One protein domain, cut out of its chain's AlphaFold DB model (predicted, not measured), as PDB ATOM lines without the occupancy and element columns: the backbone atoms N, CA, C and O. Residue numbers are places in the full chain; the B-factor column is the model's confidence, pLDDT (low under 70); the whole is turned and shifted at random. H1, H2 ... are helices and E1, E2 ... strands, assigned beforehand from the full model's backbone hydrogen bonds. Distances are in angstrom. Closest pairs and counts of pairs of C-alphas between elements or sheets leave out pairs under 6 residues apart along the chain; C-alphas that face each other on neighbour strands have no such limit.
ATOM      1  N   CYS A  28     286.716 332.712 270.501       92.00
ATOM      2  CA  CYS A  28     285.996 332.940 269.241       92.00
ATOM      3  C   CYS A  28     284.658 332.182 269.184       92.00
ATOM      4  O   CYS A  28     283.631 332.767 268.847       92.00
ATOM      5  N   GLY A  29     284.635 330.911 269.605       92.94
ATOM      6  CA  GLY A  29     283.404 330.120 269.694       92.94
ATOM      7  C   GLY A  29     282.399 330.680 270.706       92.94
ATOM      8  O   GLY A  29     281.192 330.628 270.478       92.94
ATOM      9  N   ILE A  30     282.889 331.283 271.795       92.69
ATOM     10  CA  ILE A  30     282.052 331.950 272.798       92.69
ATOM     11  C   ILE A  30     281.419 333.217 272.218       92.69
ATOM     12  O   ILE A  30     280.212 333.409 272.355       92.69
ATOM     13  N   ALA A  31     282.195 334.037 271.507       92.56
ATOM     14  CA  ALA A  31     281.668 335.205 270.807       92.56
ATOM     15  C   ALA A  31     280.600 334.802 269.771       92.56
ATOM     16  O   ALA A  31     279.531 335.412 269.719       92.56
ATOM     17  N   CYS A  32     280.826 333.724 269.010       94.31
ATOM     18  CA  CYS A  32     279.817 333.156 268.110       94.31
ATOM     19  C   CYS A  32     278.534 332.748 268.846       94.31
ATOM     20  O   CYS A  32     277.437 333.073 268.387       94.31
ATOM     21  N   ALA A  33     278.653 332.084 269.998       93.38
ATOM     22  CA  ALA A  33     277.502 331.712 270.812       93.38
ATOM     23  C   ALA A  33     276.713 332.936 271.306       93.38
ATOM     24  O   ALA A  33     275.486 332.944 271.240       93.38
ATOM     25  N   GLN A  34     277.396 333.997 271.738       91.50
ATOM     26  CA  GLN A  34     276.753 335.240 272.176       91.50
ATOM     27  C   GLN A  34     275.996 335.948 271.042       91.50
ATOM     28  O   GLN A  34     274.891 336.446 271.267       91.50
ATOM     29  N   MET A  35     276.552 335.959 269.824       92.62
ATOM     30  CA  MET A  35     275.857 336.494 268.646       92.62
ATOM     31  C   MET A  35     274.569 335.708 268.379       92.62
ATOM     32  O   MET A  35     273.496 336.302 268.272       92.62
ATOM     33  N   VAL A  36     274.652 334.372 268.347       93.50
ATOM     34  CA  VAL A  36     273.481 333.505 268.141       93.50
ATOM     35  C   VAL A  36     272.430 333.723 269.224       93.50
ATOM     36  O   VAL A  36     271.256 333.856 268.896       93.50
ATOM     37  N   LEU A  37     272.822 333.807 270.495       90.81
ATOM     38  CA  LEU A  37     271.889 334.049 271.599       90.81
ATOM     39  C   LEU A  37     271.173 335.389 271.469       90.81
ATOM     40  O   LEU A  37     269.958 335.444 271.630       90.81
ATOM     41  N   SER A  38     271.906 336.444 271.115       89.50
ATOM     42  CA  SER A  38     271.321 337.768 270.877       89.50
ATOM     43  C   SER A  38     270.310 337.746 269.726       89.50
ATOM     44  O   SER A  38     269.334 338.492 269.754       89.50
ATOM     45  N   PHE A  39     270.526 336.877 268.734       91.56
ATOM     46  CA  PHE A  39     269.615 336.679 267.609       91.56
ATOM     47  C   PHE A  39     268.374 335.855 267.986       91.56
ATOM     48  O   PHE A  39     267.255 336.263 267.689       91.56
ATOM     49  N   VAL A  40     268.550 334.701 268.640       90.75
ATOM     50  CA  VAL A  40     267.445 333.764 268.924       90.75
ATOM     51  C   VAL A  40     266.642 334.119 270.180       90.75
ATOM     52  O   VAL A  40     265.496 333.692 270.311       90.75
ATOM     53  N   LEU A  41     267.224 334.883 271.107       87.31
ATOM     54  CA  LEU A  41     266.625 335.278 272.383       87.31
ATOM     55  C   LEU A  41     266.807 336.790 272.644       87.31
ATOM     56  O   LEU A  41     267.372 337.180 273.667       87.31
ATOM     57  N   PRO A  42     266.291 337.680 271.772       81.00
ATOM     58  CA  PRO A  42     266.522 339.126 271.876       81.00
ATOM     59  C   PRO A  42     265.952 339.751 273.162       81.00
ATOM     60  O   PRO A  42     266.418 340.795 273.613       81.00
ATOM     61  N   SER A  43     264.958 339.103 273.776       79.88
ATOM     62  CA  SER A  43     264.325 339.541 275.029       79.88
ATOM     63  C   SER A  43     264.977 338.955 276.288       79.88
ATOM     64  O   SER A  43     264.514 339.231 277.395       79.88
ATOM     65  N   THR A  44     266.018 338.131 276.147       70.62
ATOM     66  CA  THR A  44     266.723 337.487 277.265       70.62
ATOM     67  C   THR A  44     268.183 337.928 277.258       70.62
ATOM     68  O   THR A  44     269.048 337.193 276.784       70.62
ATOM     69  N   PRO A  45     268.486 339.139 277.762       62.19
ATOM     70  CA  PRO A  45     269.867 339.563 277.907       62.19
ATOM     71  C   PRO A  45     270.542 338.670 278.951       62.19
ATOM     72  O   PRO A  45     270.262 338.784 280.142       62.19
ATOM     73  N   ALA A  46     271.412 337.768 278.503       66.75
ATOM     74  CA  ALA A  46     272.373 337.130 279.389       66.75
ATOM     75  C   ALA A  46     273.476 338.154 279.671       66.75
ATOM     76  O   ALA A  46     274.124 338.633 278.735       66.75
ATOM     77  N   SER A  47     273.670 338.519 280.938       71.44
ATOM     78  CA  SER A  47     274.845 339.306 281.318       71.44
ATOM     79  C   SER A  47     276.125 338.500 281.064       71.44
ATOM     80  O   SER A  47     276.094 337.273 280.917       71.44
ATOM     81  N   GLU A  48     277.273 339.176 281.006       71.38
ATOM     82  CA  GLU A  48     278.556 338.468 280.932       71.38
ATOM     83  C   GLU A  48     278.754 337.569 282.160       71.38
ATOM     84  O   GLU A  48     279.242 336.446 282.027       71.38
ATOM     85  N   GLU A  49     278.293 338.017 283.331       71.12
ATOM     86  CA  GLU A  49     278.308 337.246 284.569       71.12
ATOM     87  C   GLU A  49     277.462 335.966 284.475       71.12
ATOM     88  O   GLU A  49     277.931 334.902 284.901       71.12
ATOM     89  N   ASP A  50     276.268 336.037 283.871       79.50
ATOM     90  CA  ASP A  50     275.403 334.870 283.638       79.50
ATOM     91  C   ASP A  50     276.091 333.860 282.711       79.50
ATOM     92  O   ASP A  50     276.080 332.649 282.958       79.50
ATOM     93  N   PHE A  51     276.736 334.353 281.652       82.62
ATOM     94  CA  PHE A  51     277.407 333.504 280.674       82.62
ATOM     95  C   PHE A  51     278.645 332.812 281.262       82.62
ATOM     96  O   PHE A  51     278.852 331.610 281.063       82.62
ATOM     97  N   ASP A  52     279.448 333.532 282.046       84.50
ATOM     98  CA  ASP A  52     280.595 332.956 282.748       84.50
ATOM     99  C   ASP A  52     280.171 331.963 283.839       84.50
ATOM    100  O   ASP A  52     280.863 330.966 284.076       84.50
ATOM    101  N   GLU A  53     279.029 332.177 284.495       88.44
ATOM    102  CA  GLU A  53     278.464 331.193 285.418       88.44
ATOM    103  C   GLU A  53     278.055 329.904 284.703       88.44
ATOM    104  O   GLU A  53     278.384 328.814 285.181       88.44
ATOM    105  N   ILE A  54     277.401 330.006 283.543       90.19
ATOM    106  CA  ILE A  54     277.038 328.845 282.718       90.19
ATOM    107  C   ILE A  54     278.290 328.074 282.303       90.19
ATOM    108  O   ILE A  54     278.345 326.855 282.475       90.19
ATOM    109  N   ARG A  55     279.333 328.771 281.837       90.81
ATOM    110  CA  ARG A  55     280.610 328.138 281.478       90.81
ATOM    111  C   ARG A  55     281.227 327.387 282.652       90.81
ATOM    112  O   ARG A  55     281.624 326.237 282.484       90.81
ATOM    113  N   ARG A  56     281.256 327.987 283.849       90.19
ATOM    114  CA  ARG A  56     281.748 327.307 285.061       90.19
ATOM    115  C   ARG A  56     280.913 326.074 285.406       90.19
ATOM    116  O   ARG A  56     281.488 325.030 285.701       90.19
ATOM    117  N   LYS A  57     279.580 326.168 285.342       91.31
ATOM    118  CA  LYS A  57     278.665 325.041 285.613       91.31
ATOM    119  C   LYS A  57     278.860 323.881 284.641       91.31
ATOM    120  O   LYS A  57     278.745 322.729 285.045       91.31
ATOM    121  N   LEU A  58     279.152 324.187 283.381       91.25
ATOM    122  CA  LEU A  58     279.383 323.202 282.323       91.25
ATOM    123  C   LEU A  58     280.857 322.794 282.187       91.25
ATOM    124  O   LEU A  58     281.188 322.024 281.294       91.25
ATOM    125  N   MET A  59     281.736 323.293 283.063       90.31
ATOM    126  CA  MET A  59     283.182 323.039 283.029       90.31
ATOM    127  C   MET A  59     283.841 323.425 281.689       90.31
ATOM    128  O   MET A  59     284.847 322.842 281.288       90.31
ATOM    129  N   VAL A  60     283.301 324.443 281.011       89.19
ATOM    130  CA  VAL A  60     283.846 324.973 279.755       89.19
ATOM    131  C   VAL A  60     284.992 325.933 280.071       89.19
ATOM    132  O   VAL A  60     284.782 327.081 280.471       89.19
ATOM    133  N   GLY A  61     286.217 325.442 279.895       87.25
ATOM    134  CA  GLY A  61     287.448 326.190 280.136       87.25
ATOM    135  C   GLY A  61     287.825 327.147 279.001       87.25
ATOM    136  O   GLY A  61     286.976 327.760 278.354       87.25
ATOM    137  N   HIS A  62     289.134 327.296 278.782       88.69
ATOM    138  CA  HIS A  62     289.703 328.095 277.685       88.69
ATOM    139  C   HIS A  62     290.010 327.266 276.428       88.69
ATOM    140  O   HIS A  62     290.474 327.812 275.441       88.69
ATOM    141  N   SER A  63     289.785 325.956 276.458       88.38
ATOM    142  CA  SER A  63     289.855 325.089 275.282       88.38
ATOM    143  C   SER A  63     288.420 324.754 274.898       88.38
ATOM    144  O   SER A  63     287.808 323.847 275.454       88.38
ATOM    145  N   VAL A  64     287.831 325.610 274.062       90.69
ATOM    146  CA  VAL A  64     286.406 325.554 273.720       90.69
ATOM    147  C   VAL A  64     286.235 324.746 272.442       90.69
ATOM    148  O   VAL A  64     286.781 325.112 271.404       90.69
ATOM    149  N   TRP A  65     285.450 323.675 272.513       92.75
ATOM    150  CA  TRP A  65     285.110 322.827 271.372       92.75
ATOM    151  C   TRP A  65     283.676 323.079 270.917       92.75
ATOM    152  O   TRP A  65     282.838 323.564 271.677       92.75
ATOM    153  N   THR A  66     283.340 322.701 269.685       94.94
ATOM    154  CA  THR A  66     281.981 322.906 269.163       94.94
ATOM    155  C   THR A  66     280.913 322.215 270.019       94.94
ATOM    156  O   THR A  66     279.847 322.783 270.254       94.94
ATOM    157  N   ILE A  67     281.208 321.029 270.566       95.88
ATOM    158  CA  ILE A  67     280.296 320.326 271.482       95.88
ATOM    159  C   ILE A  67     280.054 321.111 272.785       95.88
ATOM    160  O   ILE A  67     278.939 321.080 273.302       95.88
ATOM    161  N   ASP A  68     281.031 321.886 273.278       96.19
ATOM    162  CA  ASP A  68     280.835 322.772 274.437       96.19
ATOM    163  C   ASP A  68     279.768 323.828 274.135       96.19
ATOM    164  O   ASP A  68     278.877 324.078 274.950       96.19
ATOM    165  N   LEU A  69     279.820 324.414 272.933       96.56
ATOM    166  CA  LEU A  69     278.834 325.396 272.485       96.56
ATOM    167  C   LEU A  69     277.434 324.777 272.414       96.56
ATOM    168  O   LEU A  69     276.478 325.400 272.869       96.56
ATOM    169  N   ALA A  70     277.304 323.545 271.916       97.12
ATOM    170  CA  ALA A  70     276.028 322.828 271.901       97.12
ATOM    171  C   ALA A  70     275.467 322.613 273.322       97.12
ATOM    172  O   ALA A  70     274.284 322.861 273.563       97.12
ATOM    173  N   HIS A  71     276.307 322.239 274.297       96.44
ATOM    174  CA  HIS A  71     275.883 322.105 275.701       96.44
ATOM    175  C   HIS A  71     275.473 323.441 276.329       96.44
ATOM    176  O   HIS A  71     274.464 323.486 277.035       96.44
ATOM    177  N   ILE A  72     276.185 324.535 276.040       94.81
ATOM    178  CA  ILE A  72     275.792 325.888 276.477       94.81
ATOM    179  C   ILE A  72     274.412 326.251 275.914       94.81
ATOM    180  O   ILE A  72     273.526 326.672 276.658       94.81
ATOM    181  N   MET A  73     274.209 326.047 274.613       94.38
ATOM    182  CA  MET A  73     272.952 326.358 273.930       94.38
ATOM    183  C   MET A  73     271.794 325.517 274.468       94.38
ATOM    184  O   MET A  73     270.714 326.047 274.725       94.38
ATOM    185  N   GLN A  74     272.036 324.229 274.721       95.12
ATOM    186  CA  GLN A  74     271.055 323.339 275.335       95.12
ATOM    187  C   GLN A  74     270.688 323.779 276.755       95.12
ATOM    188  O   GLN A  74     269.510 323.782 277.109       95.12
ATOM    189  N   HIS A  75     271.677 324.170 277.564       93.06
ATOM    190  CA  HIS A  75     271.451 324.666 278.923       93.06
ATOM    191  C   HIS A  75     270.569 325.922 278.936       93.06
ATOM    192  O   HIS A  75     269.736 326.085 279.823       93.06
ATOM    193  N   LEU A  76     270.721 326.774 277.921       90.94
ATOM    194  CA  LEU A  76     269.923 327.983 277.706       90.94
ATOM    195  C   LEU A  76     268.574 327.722 277.011       90.94
ATOM    196  O   LEU A  76     267.828 328.661 276.747       90.94
ATOM    197  N   GLY A  77     268.239 326.462 276.711       91.00
ATOM    198  CA  GLY A  77     266.978 326.087 276.066       91.00
ATOM    199  C   GLY A  77     266.899 326.438 274.576       91.00
ATOM    200  O   GLY A  77     265.810 326.415 273.995       91.00
ATOM    201  N   VAL A  78     268.030 326.749 273.940       92.44
ATOM    202  CA  VAL A  78     268.096 327.070 272.513       92.44
ATOM    203  C   VAL A  78     268.061 325.784 271.700       92.44
ATOM    204  O   VAL A  78     268.968 324.952 271.771       92.44
ATOM    205  N   LYS A  79     267.028 325.633 270.869       93.38
ATOM    206  CA  LYS A  79     266.898 324.486 269.964       93.38
ATOM    207  C   LYS A  79     267.931 324.558 268.845       93.38
ATOM    208  O   LYS A  79     267.997 325.543 268.108       93.38
ATOM    209  N   HIS A  80     268.674 323.476 268.675       96.94
ATOM    210  CA  HIS A  80     269.701 323.368 267.652       96.94
ATOM    211  C   HIS A  80     269.893 321.923 267.189       96.94
ATOM    212  O   HIS A  80     269.447 320.978 267.840       96.94
ATOM    213  N   GLN A  81     270.565 321.773 266.053       97.31
ATOM    214  CA  GLN A  81     271.034 320.502 265.518       97.31
ATOM    215  C   GLN A  81     272.548 320.584 265.333       97.31
ATOM    216  O   GLN A  81     273.023 321.494 264.652       97.31
ATOM    217  N   PHE A  82     273.296 319.648 265.915       97.62
ATOM    218  CA  PHE A  82     274.746 319.582 265.758       97.62
ATOM    219  C   PHE A  82     275.113 318.516 264.717       97.62
ATOM    220  O   PHE A  82     274.691 317.365 264.815       97.62
ATOM    221  N   PHE A  83     275.894 318.905 263.714       96.12
ATOM    222  CA  PHE A  83     276.474 318.033 262.703       96.12
ATOM    223  C   PHE A  83     277.994 318.046 262.804       96.12
ATOM    224  O   PHE A  83     278.602 319.112 262.924       96.12
ATOM    225  N   THR A  84     278.601 316.870 262.702       93.75
ATOM    226  CA  THR A  84     280.057 316.716 262.711       93.75
ATOM    227  C   THR A  84     280.492 315.520 261.870       93.75
ATOM    228  O   THR A  84     279.758 314.544 261.728       93.75
ATOM    229  N   VAL A  85     281.705 315.553 261.327       88.69
ATOM    230  CA  VAL A  85     282.333 314.380 260.690       88.69
ATOM    231  C   VAL A  85     283.087 313.492 261.689       88.69
ATOM    232  O   VAL A  85     283.356 312.324 261.390       88.69
ATOM    233  N   THR A  86     283.335 313.992 262.904       87.88
ATOM    234  CA  THR A  86     284.097 313.316 263.961       87.88
ATOM    235  C   THR A  86     283.301 313.327 265.263       87.88
ATOM    236  O   THR A  86     282.946 314.372 265.785       87.88
ATOM    237  N   LEU A  87     283.021 312.146 265.818       87.38
ATOM    238  CA  LEU A  87     282.437 312.048 267.157       87.38
ATOM    239  C   LEU A  87     283.573 311.926 268.166       87.38
ATOM    240  O   LEU A  87     284.349 310.976 268.067       87.38
ATOM    241  N   ILE A 127     270.697 316.989 273.235       97.56
ATOM    242  CA  ILE A 127     271.480 317.493 272.104       97.56
ATOM    243  C   ILE A 127     271.474 316.424 271.019       97.56
ATOM    244  O   ILE A 127     271.993 315.323 271.221       97.56
ATOM    245  N   ASN A 128     270.908 316.746 269.855       96.31
ATOM    246  CA  ASN A 128     270.965 315.850 268.710       96.31
ATOM    247  C   ASN A 128     272.269 316.075 267.936       96.31
ATOM    248  O   ASN A 128     272.468 317.142 267.349       96.31
ATOM    249  N   VAL A 129     273.137 315.062 267.945       96.94
ATOM    250  CA  VAL A 129     274.405 315.051 267.212       96.94
ATOM    251  C   VAL A 129     274.295 314.061 266.064       96.94
ATOM    252  O   VAL A 129     274.063 312.874 266.280       96.94
ATOM    253  N   GLU A 130     274.490 314.537 264.841       96.12
ATOM    254  CA  GLU A 130     274.462 313.707 263.642       96.12
ATOM    255  C   GLU A 130     275.850 313.644 263.005       96.12
ATOM    256  O   GLU A 130     276.448 314.668 262.662       96.12
ATOM    257  N   LYS A 131     276.375 312.424 262.839       94.50
ATOM    258  CA  LYS A 131     277.699 312.212 262.250       94.50
ATOM    259  C   LYS A 131     277.640 312.265 260.719       94.50
ATOM    260  O   LYS A 131     277.615 311.222 260.064       94.50
ATOM    261  N   ARG A 132     277.604 313.469 260.151       92.88
ATOM    262  CA  ARG A 132     277.728 313.726 258.709       92.88
ATOM    263  C   ARG A 132     278.172 315.159 258.430       92.88
ATOM    264  O   ARG A 132     278.006 316.051 259.257       92.88
ATOM    265  N   SER A 133     278.627 315.394 257.206       88.00
ATOM    266  CA  SER A 133     278.757 316.749 256.672       88.00
ATOM    267  C   SER A 133     277.383 317.350 256.350       88.00
ATOM    268  O   SER A 133     276.458 316.642 255.949       88.00
ATOM    269  N   VAL A 134     277.279 318.674 256.474       89.88
ATOM    270  CA  VAL A 134     276.203 319.482 255.872       89.88
ATOM    271  C   VAL A 134     276.748 320.136 254.609       89.88
ATOM    272  O   VAL A 134     277.859 320.684 254.633       89.88
ATOM    273  N   THR A 135     275.978 320.044 253.532       88.75
ATOM    274  CA  THR A 135     276.286 320.619 252.218       88.75
ATOM    275  C   THR A 135     276.122 322.140 252.204       88.75
ATOM    276  O   THR A 135     275.549 322.738 253.120       88.75
ATOM    277  N   LYS A 136     276.638 322.785 251.153       87.00
ATOM    278  CA  LYS A 136     276.454 324.223 250.937       87.00
ATOM    279  C   LYS A 136     274.970 324.544 250.749       87.00
ATOM    280  O   LYS A 136     274.473 325.500 251.334       87.00
ATOM    281  N   GLU A 137     274.276 323.716 249.982       89.62
ATOM    282  CA  GLU A 137     272.869 323.867 249.625       89.62
ATOM    283  C   GLU A 137     271.980 323.756 250.874       89.62
ATOM    284  O   GLU A 137     271.135 324.616 251.110       89.62
ATOM    285  N   GLU A 138     272.237 322.774 251.748       91.81
ATOM    286  CA  GLU A 138     271.548 322.662 253.043       91.81
ATOM    287  C   GLU A 138     271.775 323.891 253.936       91.81
ATOM    288  O   GLU A 138     270.846 324.342 254.609       91.81
ATOM    289  N   LEU A 139     272.991 324.451 253.953       91.19
ATOM    290  CA  LEU A 139     273.285 325.664 254.717       91.19
ATOM    291  C   LEU A 139     272.556 326.883 254.148       91.19
ATOM    292  O   LEU A 139     271.946 327.625 254.916       91.19
ATOM    293  N   ILE A 140     272.568 327.082 252.828       91.94
ATOM    294  CA  ILE A 140     271.846 328.192 252.194       91.94
ATOM    295  C   ILE A 140     270.344 328.063 252.446       91.94
ATOM    296  O   ILE A 140     269.702 329.031 252.852       91.94
ATOM    297  N   GLN A 141     269.789 326.859 252.291       92.50
ATOM    298  CA  GLN A 141     268.383 326.593 252.579       92.50
ATOM    299  C   GLN A 141     268.037 326.826 254.058       92.50
ATOM    300  O   GLN A 141     266.929 327.258 254.383       92.50
ATOM    301  N   HIS A 142     268.959 326.530 254.975       94.31
ATOM    302  CA  HIS A 142     268.776 326.827 256.393       94.31
ATOM    303  C   HIS A 142     268.732 328.339 256.632       94.31
ATOM    304  O   HIS A 142     267.773 328.819 257.237       94.31
ATOM    305  N   LEU A 143     269.716 329.083 256.118       93.81
ATOM    306  CA  LEU A 143     269.838 330.536 256.282       93.81
ATOM    307  C   LEU A 143     268.695 331.312 255.611       93.81
ATOM    308  O   LEU A 143     268.198 332.273 256.192       93.81
ATOM    309  N   SER A 144     268.209 330.873 254.444       93.31
ATOM    310  CA  SER A 144     267.103 331.529 253.722       93.31
ATOM    311  C   SER A 144     265.784 331.545 254.503       93.31
ATOM    312  O   SER A 144     264.887 332.335 254.212       93.31
ATOM    313  N   ARG A 145     265.676 330.711 255.542       93.12
ATOM    314  CA  ARG A 145     264.553 330.675 256.488       93.12
ATOM    315  C   ARG A 145     264.755 331.600 257.696       93.12
ATOM    316  O   ARG A 145     264.105 331.389 258.714       93.12
ATOM    317  N   GLN A 146     265.650 332.588 257.603       92.81
ATOM    318  CA  GLN A 146     266.011 333.507 258.693       92.81
ATOM    319  C   GLN A 146     266.518 332.786 259.946       92.81
ATOM    320  O   GLN A 146     266.225 333.158 261.082       92.81
ATOM    321  N   ASN A 147     267.291 331.730 259.719       94.62
ATOM    322  CA  ASN A 147     267.960 330.969 260.760       94.62
ATOM    323  C   ASN A 147     269.462 331.251 260.752       94.62
ATOM    324  O   ASN A 147     270.003 331.725 259.760       94.62
ATOM    325  N   VAL A 148     270.158 330.885 261.827       95.44
ATOM    326  CA  VAL A 148     271.608 331.095 261.957       95.44
ATOM    327  C   VAL A 148     272.343 329.779 262.192       95.44
ATOM    328  O   VAL A 148     271.744 328.766 262.569       95.44
ATOM    329  N   ALA A 149     273.651 329.779 261.947       95.69
ATOM    330  CA  ALA A 149     274.517 328.631 262.171       95.69
ATOM    331  C   ALA A 149     275.876 329.064 262.736       95.69
ATOM    332  O   ALA A 149     276.384 330.131 262.396       95.69
ATOM    333  N   ILE A 150     276.477 328.211 263.567       95.31
ATOM    334  CA  ILE A 150     277.897 328.291 263.933       95.31
ATOM    335  C   ILE A 150     278.629 327.231 263.124       95.31
ATOM    336  O   ILE A 150     278.194 326.080 263.081       95.31
ATOM    337  N   VAL A 151     279.732 327.618 262.491       92.50
ATOM    338  CA  VAL A 151     280.515 326.742 261.623       92.50
ATOM    339  C   VAL A 151     281.985 326.836 262.007       92.50
ATOM    340  O   VAL A 151     282.554 327.926 262.010       92.50
ATOM    341  N   LEU A 152     282.595 325.696 262.327       89.88
ATOM    342  CA  LEU A 152     284.038 325.601 262.528       89.88
ATOM    343  C   LEU A 152     284.731 325.668 261.168       89.88
ATOM    344  O   LEU A 152     284.316 324.972 260.248       89.88
ATOM    345  N   VAL A 153     285.773 326.483 261.039       85.50
ATOM    346  CA  VAL A 153     286.548 326.659 259.801       85.50
ATOM    347  C   VAL A 153     288.040 326.651 260.106       85.50
ATOM    348  O   VAL A 153     288.456 327.039 261.198       85.50
ATOM    349  N   ASP A 154     288.848 326.274 259.118       81.31
ATOM    350  CA  ASP A 154     290.292 326.487 259.169       81.31
ATOM    351  C   ASP A 154     290.606 327.962 258.867       81.31
ATOM    352  O   ASP A 154     290.384 328.457 257.757       81.31
ATOM    353  N   SER A 155     291.128 328.680 259.865       78.38
ATOM    354  CA  SER A 155     291.442 330.106 259.745       78.38
ATOM    355  C   SER A 155     292.533 330.402 258.714       78.38
ATOM    356  O   SER A 155     292.552 331.505 258.170       78.38
ATOM    357  N   SER A 156     293.394 329.432 258.383       77.88
ATOM    358  CA  SER A 156     294.419 329.579 257.340       77.88
ATOM    359  C   SER A 156     293.830 329.680 255.929       77.88
ATOM    360  O   SER A 156     294.484 330.187 255.016       77.88
ATOM    361  N   LEU A 157     292.578 329.247 255.751       77.44
ATOM    362  CA  LEU A 157     291.846 329.328 254.486       77.44
ATOM    363  C   LEU A 157     291.014 330.612 254.364       77.44
ATOM    364  O   LEU A 157     290.517 330.923 253.275       77.44
ATOM    365  N   LEU A 158     290.855 331.367 255.455       75.00
ATOM    366  CA  LEU A 158     290.096 332.612 255.466       75.00
ATOM    367  C   LEU A 158     290.927 333.755 254.882       75.00
ATOM    368  O   LEU A 158     292.075 333.984 255.260       75.00
ATOM    369  N   LYS A 166     294.711 344.423 246.208       46.50
ATOM    370  CA  LYS A 166     295.647 344.170 245.101       46.50
ATOM    371  C   LYS A 166     295.574 342.793 244.458       46.50
ATOM    372  O   LYS A 166     296.266 342.609 243.467       46.50
ATOM    373  N   HIS A 167     294.727 341.879 244.913       40.66
ATOM    374  CA  HIS A 167     294.470 340.656 244.161       40.66
ATOM    375  C   HIS A 167     293.002 340.284 244.347       40.66
ATOM    376  O   HIS A 167     292.567 340.047 245.470       40.66
ATOM    377  N   GLU A 168     292.243 340.238 243.249       38.56
ATOM    378  CA  GLU A 168     291.009 339.453 243.170       38.56
ATOM    379  C   GLU A 168     291.400 337.996 243.394       38.56
ATOM    380  O   GLU A 168     291.673 337.231 242.473       38.56
ATOM    381  N   VAL A 169     291.554 337.631 244.657       42.97
ATOM    382  CA  VAL A 169     291.724 336.250 245.027       42.97
ATOM    383  C   VAL A 169     290.315 335.721 245.171       42.97
ATOM    384  O   VAL A 169     289.662 335.977 246.181       42.97
ATOM    385  N   GLU A 170     289.844 334.999 244.152       42.31
ATOM    386  CA  GLU A 170     288.725 334.078 244.317       42.31
ATOM    387  C   GLU A 170     289.003 333.271 245.587       42.31
ATOM    388  O   GLU A 170     289.901 332.417 245.655       42.31
ATOM    389  N   VAL A 171     288.269 333.582 246.655       47.31
ATOM    390  CA  VAL A 171     288.134 332.649 247.756       47.31
ATOM    391  C   VAL A 171     287.553 331.419 247.085       47.31
ATOM    392  O   VAL A 171     286.447 331.475 246.557       47.31
ATOM    393  N   ASN A 172     288.321 330.330 247.004       50.03
ATOM    394  CA  ASN A 172     287.770 329.067 246.554       50.03
ATOM    395  C   ASN A 172     286.838 328.611 247.676       50.03
ATOM    396  O   ASN A 172     287.238 327.905 248.600       50.03
ATOM    397  N   ILE A 173     285.617 329.133 247.629       49.91
ATOM    398  CA  ILE A 173     284.570 328.941 248.621       49.91
ATOM    399  C   ILE A 173     284.334 327.436 248.798       49.91
ATOM    400  O   ILE A 173     284.131 326.988 249.919       49.91
ATOM    401  N   ASN A 174     284.500 326.633 247.738       51.81
ATOM    402  CA  ASN A 174     284.409 325.173 247.809       51.81
ATOM    403  C   ASN A 174     285.486 324.562 248.724       51.81
ATOM    404  O   ASN A 174     285.169 323.693 249.531       51.81
ATOM    405  N   ASN A 175     286.733 325.045 248.677       52.97
ATOM    406  CA  ASN A 175     287.785 324.593 249.599       52.97
ATOM    407  C   ASN A 175     287.523 325.041 251.045       52.97
ATOM    408  O   ASN A 175     287.766 324.274 251.973       52.97
ATOM    409  N   ALA A 176     286.986 326.249 251.243       57.78
ATOM    410  CA  ALA A 176     286.573 326.704 252.569       57.78
ATOM    411  C   ALA A 176     285.422 325.838 253.121       57.78
ATOM    412  O   ALA A 176     285.482 325.430 254.279       57.78
ATOM    413  N   TYR A 177     284.438 325.461 252.295       58.84
ATOM    414  CA  TYR A 177     283.354 324.544 252.677       58.84
ATOM    415  C   TYR A 177     283.854 323.150 253.070       58.84
ATOM    416  O   TYR A 177     283.332 322.560 254.016       58.84
ATOM    417  N   LEU A 178     284.882 322.630 252.392       57.69
ATOM    418  CA  LEU A 178     285.498 321.344 252.744       57.69
ATOM    419  C   LEU A 178     286.220 321.377 254.102       57.69
ATOM    420  O   LEU A 178     286.343 320.339 254.750       57.69
ATOM    421  N   SER A 179     286.645 322.558 254.560       61.09
ATOM    422  CA  SER A 179     287.226 322.749 255.900       61.09
ATOM    423  C   SER A 179     286.187 322.908 257.013       61.09
ATOM    424  O   SER A 179     286.548 323.010 258.183       61.09
ATOM    425  N   MET A 180     284.894 322.928 256.669       72.88
ATOM    426  CA  MET A 180     283.822 323.091 257.644       72.88
ATOM    427  C   MET A 180     283.476 321.761 258.309       72.88
ATOM    428  O   MET A 180     282.550 321.071 257.876       72.88
ATOM    429  N   TRP A 181     284.218 321.370 259.337       76.69
ATOM    430  CA  TRP A 181     284.063 320.043 259.946       76.69
ATOM    431  C   TRP A 181     282.864 319.936 260.885       76.69
ATOM    432  O   TRP A 181     282.116 318.962 260.807       76.69
ATOM    433  N   ASP A 182     282.630 320.977 261.679       88.19
ATOM    434  CA  ASP A 182     281.540 321.037 262.648       88.19
ATOM    435  C   ASP A 182     280.568 322.163 262.314       88.19
ATOM    436  O   ASP A 182     280.973 323.267 261.932       88.19
ATOM    437  N   LYS A 183     279.269 321.890 262.471       92.19
ATOM    438  CA  LYS A 183     278.196 322.845 262.181       92.19
ATOM    439  C   LYS A 183     277.065 322.700 263.189       92.19
ATOM    440  O   LYS A 183     276.490 321.622 263.318       92.19
ATOM    441  N   ILE A 184     276.694 323.787 263.857       94.62
ATOM    442  CA  ILE A 184     275.489 323.845 264.691       94.62
ATOM    443  C   ILE A 184     274.464 324.730 263.992       94.62
ATOM    444  O   ILE A 184     274.719 325.910 263.769       94.62
ATOM    445  N   LEU A 185     273.311 324.161 263.647       95.94
ATOM    446  CA  LEU A 185     272.209 324.858 262.985       95.94
ATOM    447  C   LEU A 185     271.137 325.211 264.021       95.94
ATOM    448  O   LEU A 185     270.571 324.328 264.666       95.94
ATOM    449  N   PHE A 186     270.842 326.500 264.155       95.19
ATOM    450  CA  PHE A 186     269.871 327.051 265.103       95.19
ATOM    451  C   PHE A 186     268.611 327.471 264.370       95.19
ATOM    452  O   PHE A 186     268.711 328.034 263.286       95.19
ATOM    453  N   ARG A 187     267.431 327.237 264.946       88.19
ATOM    454  CA  ARG A 187     266.179 327.759 264.382       88.19
ATOM    455  C   ARG A 187     265.760 329.014 265.133       88.19
ATOM    456  O   ARG A 187     265.806 329.012 266.363       88.19
TER     457      ARG A 187
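This is residues 28 to 87, 127 to 158 and 166 to 187 of the 189 residues of an uncharacterized protein of Stichopus japonicus (UniProt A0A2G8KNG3). A small four-stranded sheet has H1 and H3 packed over one face, while H4 only grazes it and H2 and H5 lie off it, their centres the farthest from the mean of the C-alphas. The sheet is mixed, in the order E2 E1 E4 E3. The printed part has 114 residues, with five named helices and four named strands in the order H1 H2 H3 E1 E2 H4 E3 H5 E4. It is of the mixed class and compact, with a radius of gyration of the C-alphas of 15.1 A and spans of 43 by 30 by 29 A.

The strands are E1, residues 80 to 84, 13.3 A; E2, 128 to 131; E3, 148 to 151; and E4, 182 to 186, 13.4 A, ending at C-alpha 186 (269.871, 327.051, 265.103). The helices are H1, residues 28 to 40, 18.6 A, from C-alpha 28 (285.996, 332.940, 269.241); H2, 48 to 57, 14.2 A; H3, 66 to 75, 14.5 A; H4, 136 to 143; and H5, 173 to 178.

E1 and E4 are antiparallel, with N 83 and O 183 2.8 A apart. E4 and E3 are antiparallel, with N 184 and O 150 2.8 A apart. E2 and E1 are parallel, with N 130 and O 82 2.8 A apart. E2, H4, E3 form a split strand-helix-strand unit, its strands running the same way with E1 and E4 between them; the crossover is right-handed. H3 is over E1, at a height over the sheet of 9.4 A. H1 touches H3 with residues 29 to 33 alone, the closest C-alphas being those of Ala 33 and Leu 69, 6.7 A. H2 and H3 only just touch, with 3 pairs of C-alphas within 8 A, the closest those of Ile 54 and Ile 72, 7.0 A. In all five helices every O i to N i+4 pair is within hydrogen-bond range.

The C-alphas farthest apart, of Lys 57 and Lys 166, are 47.9 A apart. Two cuts leave out residues 88 to 126, a gap of 13.2 A between C-alphas 87 and 127, and 159 to 165, a gap of 16.5 A between C-alphas 158 and 166. Of the links printed whole, none is long. The model's pLDDT is under 70 at residues 45 to 46 and 166 to 179.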